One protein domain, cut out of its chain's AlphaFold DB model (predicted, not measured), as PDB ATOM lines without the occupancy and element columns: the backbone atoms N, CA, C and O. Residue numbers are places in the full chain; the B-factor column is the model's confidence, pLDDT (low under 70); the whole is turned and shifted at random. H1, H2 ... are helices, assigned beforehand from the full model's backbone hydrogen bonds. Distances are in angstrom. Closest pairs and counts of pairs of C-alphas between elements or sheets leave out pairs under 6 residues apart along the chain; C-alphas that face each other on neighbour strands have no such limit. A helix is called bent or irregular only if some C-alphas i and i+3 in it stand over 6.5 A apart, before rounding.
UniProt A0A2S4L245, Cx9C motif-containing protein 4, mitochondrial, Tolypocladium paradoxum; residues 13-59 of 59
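Overview. This is residues 13 to 59 of the 59 residues of the protein "Cx9C motif-containing protein 4, mitochondrial" of Tolypocladium paradoxum (UniProt A0A2S4L245). Two helices make a lopsided V: the long H1 forms one arm, and the shorter H2 meets it near H1's middle with its early residues, its far end swinging away from the beginning of H1. The V opens toward residues 13 and 59, and at the other end a long loop, residues 34 to 44, folds back beside the last part of H1 to join the arms. The printed part has 47 residues with two named helices, H1 then H2 along the chain, and no named strand; the class is all helix. It is compact, with a radius of gyration of the C-alphas of 10.7 A, and elongated in outline, spanning 31 by 20 by 14 A.

Arrangement. H1, residues 13 to 33, and H2, residues 45 to 57, touch, with 6 pairs of C-alphas within 8 A. Their closest C-alphas are those of Tyr 23 and Leu 48, 6.5 A apart. The two helices run opposite ways at a steep tilt of 47 degrees, and their centres are 10.9 A apart. In H2 every O i to N i+4 pair is within hydrogen-bond range; in H1 16 of 17 are.

Along the chain. H1, the longest helix, has 21 residues and measures 30.3 A from C-alpha 13 at (198.130, 115.757, 91.940) to C-alpha 33 at (174.224, 123.014, 109.145). H2 has 13 residues and measures 18.3 A from its first C-alpha, that of Pro 45, to C-alpha 57 at (200.126, 114.106, 109.941). Neither helix is bent.

Size, cuts and confidence. The two C-alphas farthest apart are those of Tyr 33 and Gln 59, 31.8 A, while the first and last printed C-alphas, of Ala 13 and Gln 59, are 16.2 A apart. The link from H1 to H2 is long, with 11 residues, and the printed part has no cut. Gln 59 is the chain's last residue. The mean pLDDT of the printed part is 76.8, and residues 13 to 16, residue 41 and residues 58 to 59 are under 70.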
ATOM      1  N   ALA A  13     197.618 114.539  91.306       53.59
ATOM      2  CA  ALA A  13     198.130 115.757  91.940       53.59
ATOM      3  C   ALA A  13     197.126 116.930  91.960       53.59
ATOM      4  O   ALA A  13     197.010 117.627  92.963       53.59
ATOM      5  N   LYS A  14     196.354 117.141  90.883       50.91
ATOM      6  CA  LYS A  14     195.301 118.179  90.857       50.91
ATOM      7  C   LYS A  14     194.080 117.767  91.670       50.91
ATOM      8  O   LYS A  14     193.371 118.615  92.202       50.91
ATOM      9  N   CYS A  15     193.852 116.460  91.778       58.88
ATOM     10  CA  CYS A  15     192.771 115.918  92.577       58.88
ATOM     11  C   CYS A  15     192.999 116.198  94.066       58.88
ATOM     12  O   CYS A  15     192.053 116.559  94.745       58.88
ATOM     13  N   GLN A  16     194.235 116.126  94.575       65.12
ATOM     14  CA  GLN A  16     194.507 116.467  95.978       65.12
ATOM     15  C   GLN A  16     194.145 117.913  96.331       65.12
ATOM     16  O   GLN A  16     193.535 118.137  97.373       65.12
ATOM     17  N   ASP A  17     194.480 118.873  95.470       70.88
ATOM     18  CA  ASP A  17     194.146 120.287  95.676       70.88
ATOM     19  C   ASP A  17     192.631 120.529  95.595       70.88
ATOM     20  O   ASP A  17     192.029 121.069  96.522       70.88
ATOM     21  N   ALA A  18     191.980 119.993  94.557       71.00
ATOM     22  CA  ALA A  18     190.528 120.065  94.407       71.00
ATOM     23  C   ALA A  18     189.784 119.391  95.574       71.00
ATOM     24  O   ALA A  18     188.747 119.873  96.026       71.00
ATOM     25  N   VAL A  19     190.322 118.285  96.092       75.50
ATOM     26  CA  VAL A  19     189.796 117.575  97.261       75.50
ATOM     27  C   VAL A  19     189.986 118.401  98.531       75.50
ATOM     28  O   VAL A  19     189.074 118.442  99.351       75.50
ATOM     29  N   LYS A  20     191.124 119.083  98.695       77.06
ATOM     30  CA  LYS A  20     191.376 119.972  99.837       77.06
ATOM     31  C   LYS A  20     190.401 121.158  99.824       77.06
ATOM     32  O   LYS A  20     189.722 121.378 100.823       77.06
ATOM     33  N   ALA A  21     190.206 121.789  98.667       80.81
ATOM     34  CA  ALA A  21     189.217 122.852  98.481       80.81
ATOM     35  C   ALA A  21     187.773 122.373  98.733       80.81
ATOM     36  O   ALA A  21     186.976 123.064  99.371       80.81
ATOM     37  N   LEU A  22     187.426 121.158  98.286       80.31
ATOM     38  CA  LEU A  22     186.145 120.522  98.616       80.31
ATOM     39  C   LEU A  22     186.002 120.296 100.122       80.31
ATOM     40  O   LEU A  22     184.929 120.518 100.668       80.31
ATOM     41  N   TYR A  23     187.065 119.868 100.799       83.62
ATOM     42  CA  TYR A  23     187.058 119.629 102.238       83.62
ATOM     43  C   TYR A  23     186.845 120.904 103.043       83.62
ATOM     44  O   TYR A  23     186.035 120.885 103.965       83.62
ATOM     45  N   GLU A  24     187.471 122.010 102.652       82.88
ATOM     46  CA  GLU A  24     187.235 123.329 103.252       82.88
ATOM     47  C   GLU A  24     185.794 123.811 103.025       82.88
ATOM     48  O   GLU A  24     185.128 124.270 103.954       82.88
ATOM     49  N   CYS A  25     185.264 123.633 101.810       83.38
ATOM     50  CA  CYS A  25     183.867 123.950 101.498       83.38
ATOM     51  C   CYS A  25     182.891 123.114 102.340       83.38
ATOM     52  O   CYS A  25     181.935 123.633 102.922       83.38
ATOM     53  N   CYS A  26     183.161 121.814 102.449       83.69
ATOM     54  CA  CYS A  26     182.366 120.904 103.255       83.69
ATOM     55  C   CYS A  26     182.468 121.230 104.749       83.69
ATOM     56  O   CYS A  26     181.454 121.184 105.432       83.69
ATOM     57  N   GLU A  27     183.638 121.606 105.267       84.50
ATOM     58  CA  GLU A  27     183.799 122.012 106.669       84.50
ATOM     59  C   GLU A  27     182.921 123.224 107.002       84.50
ATOM     60  O   GLU A  27     182.162 123.183 107.970       84.50
ATOM     61  N   GLY A  28     182.935 124.261 106.159       85.19
ATOM     62  CA  GLY A  28     182.066 125.428 106.334       85.19
ATOM     63  C   GLY A  28     180.574 125.085 106.249       85.19
ATOM     64  O   GLY A  28     179.757 125.666 106.967       85.19
ATOM     65  N   PHE A  29     180.209 124.112 105.411       85.06
ATOM     66  CA  PHE A  29     178.851 123.574 105.366       85.06
ATOM     67  C   PHE A  29     178.484 122.888 106.690       85.06
ATOM     68  O   PHE A  29     177.492 123.259 107.314       85.06
ATOM     69  N   TYR A  30     179.309 121.964 107.181       86.12
ATOM     70  CA  TYR A  30     179.064 121.279 108.453       86.12
ATOM     71  C   TYR A  30     179.046 122.243 109.650       86.12
ATOM     72  O   TYR A  30     178.239 122.061 110.553       86.12
ATOM     73  N   GLN A  31     179.841 123.318 109.651       85.12
ATOM     74  CA  GLN A  31     179.772 124.341 110.705       85.12
ATOM     75  C   GLN A  31     178.443 125.103 110.727       85.12
ATOM     76  O   GLN A  31     177.986 125.510 111.794       85.12
ATOM     77  N   ARG A  32     177.823 125.319 109.563       86.81
ATOM     78  CA  ARG A  32     176.551 126.049 109.456       86.81
ATOM     79  C   ARG A  32     175.329 125.162 109.658       86.81
ATOM     80  O   ARG A  32     174.352 125.622 110.240       86.81
ATOM     81  N   TYR A  33     175.367 123.932 109.152       85.00
ATOM     82  CA  TYR A  33     174.224 123.014 109.145       85.00
ATOM     83  C   TYR A  33     174.316 121.912 110.213       85.00
ATOM     84  O   TYR A  33     173.325 121.234 110.471       85.00
ATOM     85  N   GLY A  34     175.475 121.752 110.852       83.06
ATOM     86  CA  GLY A  34     175.764 120.706 111.829       83.06
ATOM     87  C   GLY A  34     176.372 119.448 111.203       83.06
ATOM     88  O   GLY A  34     176.200 119.170 110.015       83.06
ATOM     89  N   ASP A  35     177.060 118.647 112.022       81.00
ATOM     90  CA  ASP A  35     177.682 117.374 111.620       81.00
ATOM     91  C   ASP A  35     176.668 116.306 111.144       81.00
ATOM     92  O   ASP A  35     177.063 115.280 110.593       81.00
ATOM     93  N   GLU A  36     175.361 116.514 111.323       80.31
ATOM     94  CA  GLU A  36     174.320 115.615 110.800       80.31
ATOM     95  C   GLU A  36     173.950 115.911 109.336       80.31
ATOM     96  O   GLU A  36     173.382 115.062 108.643       80.31
ATOM     97  N   ALA A  37     174.299 117.096 108.827       77.19
ATOM     98  CA  ALA A  37     173.897 117.537 107.501       77.19
ATOM     99  C   ALA A  37     174.703 116.829 106.408       77.19
ATOM    100  O   ALA A  37     175.867 117.125 106.184       77.19
ATOM    101  N   THR A  38     174.094 115.908 105.669       74.81
ATOM    102  CA  THR A  38     174.772 115.184 104.586       74.81
ATOM    103  C   THR A  38     174.529 115.854 103.237       74.81
ATOM    104  O   THR A  38     173.392 116.112 102.853       74.81
ATOM    105  N   SER A  39     175.603 116.116 102.491       71.06
ATOM    106  CA  SER A  39     175.528 116.603 101.110       71.06
ATOM    107  C   SER A  39     176.053 115.528 100.160       71.06
ATOM    108  O   SER A  39     177.097 114.948 100.446       71.06
ATOM    109  N   PRO A  40     175.402 115.272  99.011       73.00
ATOM    110  CA  PRO A  40     175.900 114.313  98.020       73.00
ATOM    111  C   PRO A  40     177.263 114.717  97.437       73.00
ATOM    112  O   PRO A  40     177.970 113.884  96.877       73.00
ATOM    113  N   SER A  41     177.638 115.991  97.574       68.38
ATOM    114  CA  SER A  41     178.942 116.515  97.168       68.38
ATOM    115  C   SER A  41     180.005 116.396  98.265       68.38
ATOM    116  O   SER A  41     181.190 116.502  97.961       68.38
ATOM    117  N   CYS A  42     179.606 116.168  99.521       76.06
ATOM    118  CA  CYS A  42     180.515 116.091 100.659       76.06
ATOM    119  C   CYS A  42     180.646 114.658 101.187       76.06
ATOM    120  O   CYS A  42     179.649 113.962 101.383       76.06
ATOM    121  N   PRO A  43     181.868 114.193 101.494       77.38
ATOM    122  CA  PRO A  43     182.037 112.939 102.215       77.38
ATOM    123  C   PRO A  43     181.501 113.074 103.644       77.38
ATOM    124  O   PRO A  43     181.381 114.185 104.164       77.38
ATOM    125  N   LYS A  44     181.246 111.936 104.304       81.25
ATOM    126  CA  LYS A  44     180.818 111.900 105.713       81.25
ATOM    127  C   LYS A  44     181.725 112.793 106.581       81.25
ATOM    128  O   LYS A  44     182.946 112.670 106.458       81.25
ATOM    129  N   PRO A  45     181.174 113.606 107.499       82.88
ATOM    130  CA  PRO A  45     181.946 114.587 108.272       82.88
ATOM    131  C   PRO A  45     183.047 113.937 109.115       82.88
ATOM    132  O   PRO A  45     184.168 114.437 109.197       82.88
ATOM    133  N   ASN A  46     182.778 112.747 109.654       83.38
ATOM    134  CA  ASN A  46     183.777 111.978 110.392       83.38
ATOM    135  C   ASN A  46     184.970 111.561 109.497       83.38
ATOM    136  O   ASN A  46     186.126 111.598 109.910       83.38
ATOM    137  N   LEU A  47     184.696 111.227 108.229       82.31
ATOM    138  CA  LEU A  47     185.716 110.862 107.241       82.31
ATOM    139  C   LEU A  47     186.487 112.091 106.736       82.31
ATOM    140  O   LEU A  47     187.698 112.018 106.548       82.31
ATOM    141  N   LEU A  48     185.783 113.210 106.535       84.25
ATOM    142  CA  LEU A  48     186.350 114.509 106.177       84.25
ATOM    143  C   LEU A  48     187.426 114.925 107.187       84.25
ATOM    144  O   LEU A  48     188.584 115.117 106.815       84.25
ATOM    145  N   ARG A  49     187.066 114.977 108.476       85.25
ATOM    146  CA  ARG A  49     187.975 115.359 109.569       85.25
ATOM    147  C   ARG A  49     189.169 114.417 109.657       85.25
ATOM    148  O   ARG A  49     190.303 114.875 109.782       85.25
ATOM    149  N   LEU A  50     188.935 113.111 109.517       86.12
ATOM    150  CA  LEU A  50     190.000 112.113 109.508       86.12
ATOM    151  C   LEU A  50     190.964 112.310 108.329       86.12
ATOM    152  O   LEU A  50     192.174 112.186 108.500       86.12
ATOM    153  N   LYS A  51     190.468 112.627 107.129       81.44
ATOM    154  CA  LYS A  51     191.322 112.877 105.958       81.44
ATOM    155  C   LYS A  51     192.108 114.179 106.070       81.44
ATOM    156  O   LYS A  51     193.292 114.173 105.748       81.44
ATOM    157  N   ILE A  52     191.495 115.259 106.559       82.25
ATOM    158  CA  ILE A  52     192.201 116.519 106.844       82.25
ATOM    159  C   ILE A  52     193.323 116.271 107.862       82.25
ATOM    160  O   ILE A  52     194.436 116.757 107.677       82.25
ATOM    161  N   LYS A  53     193.058 115.474 108.904       84.25
ATOM    162  CA  LYS A  53     194.057 115.108 109.916       84.25
ATOM    163  C   LYS A  53     195.204 114.284 109.319       84.25
ATOM    164  O   LYS A  53     196.355 114.670 109.475       84.25
ATOM    165  N   GLN A  54     194.896 113.240 108.546       81.81
ATOM    166  CA  GLN A  54     195.901 112.412 107.858       81.81
ATOM    167  C   GLN A  54     196.768 113.218 106.881       81.81
ATOM    168  O   GLN A  54     197.961 112.971 106.770       81.81
ATOM    169  N   GLN A  55     196.189 114.208 106.198       71.12
ATOM    170  CA  GLN A  55     196.930 115.126 105.328       71.12
ATOM    171  C   GLN A  55     197.894 116.037 106.103       71.12
ATOM    172  O   GLN A  55     198.902 116.449 105.541       71.12
ATOM    173  N   LYS A  56     197.588 116.369 107.363       70.19
ATOM    174  CA  LYS A  56     198.468 117.156 108.242       70.19
ATOM    175  C   LYS A  56     199.527 116.301 108.945       70.19
ATOM    176  O   LYS A  56     200.597 116.814 109.235       70.19
ATOM    177  N   GLU A  57     199.224 115.036 109.236       71.12
ATOM    178  CA  GLU A  57     200.126 114.106 109.941       71.12
ATOM    179  C   GLU A  57     201.070 113.330 109.004       71.12
ATOM    180  O   GLU A  57     202.040 112.754 109.479       71.12
ATOM    181  N   GLY A  58     200.811 113.296 107.694       56.53
ATOM    182  CA  GLY A  58     201.604 112.544 106.713       56.53
ATOM    183  C   GLY A  58     202.851 113.251 106.164       56.53
ATOM    184  O   GLY A  58     203.155 113.042 104.990       56.53
ATOM    185  N   GLN A  59     203.528 114.088 106.960       46.41
ATOM    186  CA  GLN A  59     204.828 114.683 106.607       46.41
ATOM    187  C   GLN A  59     205.970 114.003 107.362       46.41
ATOM    188  O   GLN A  59     205.819 113.805 108.588       46.41
TER     189      GLN A  59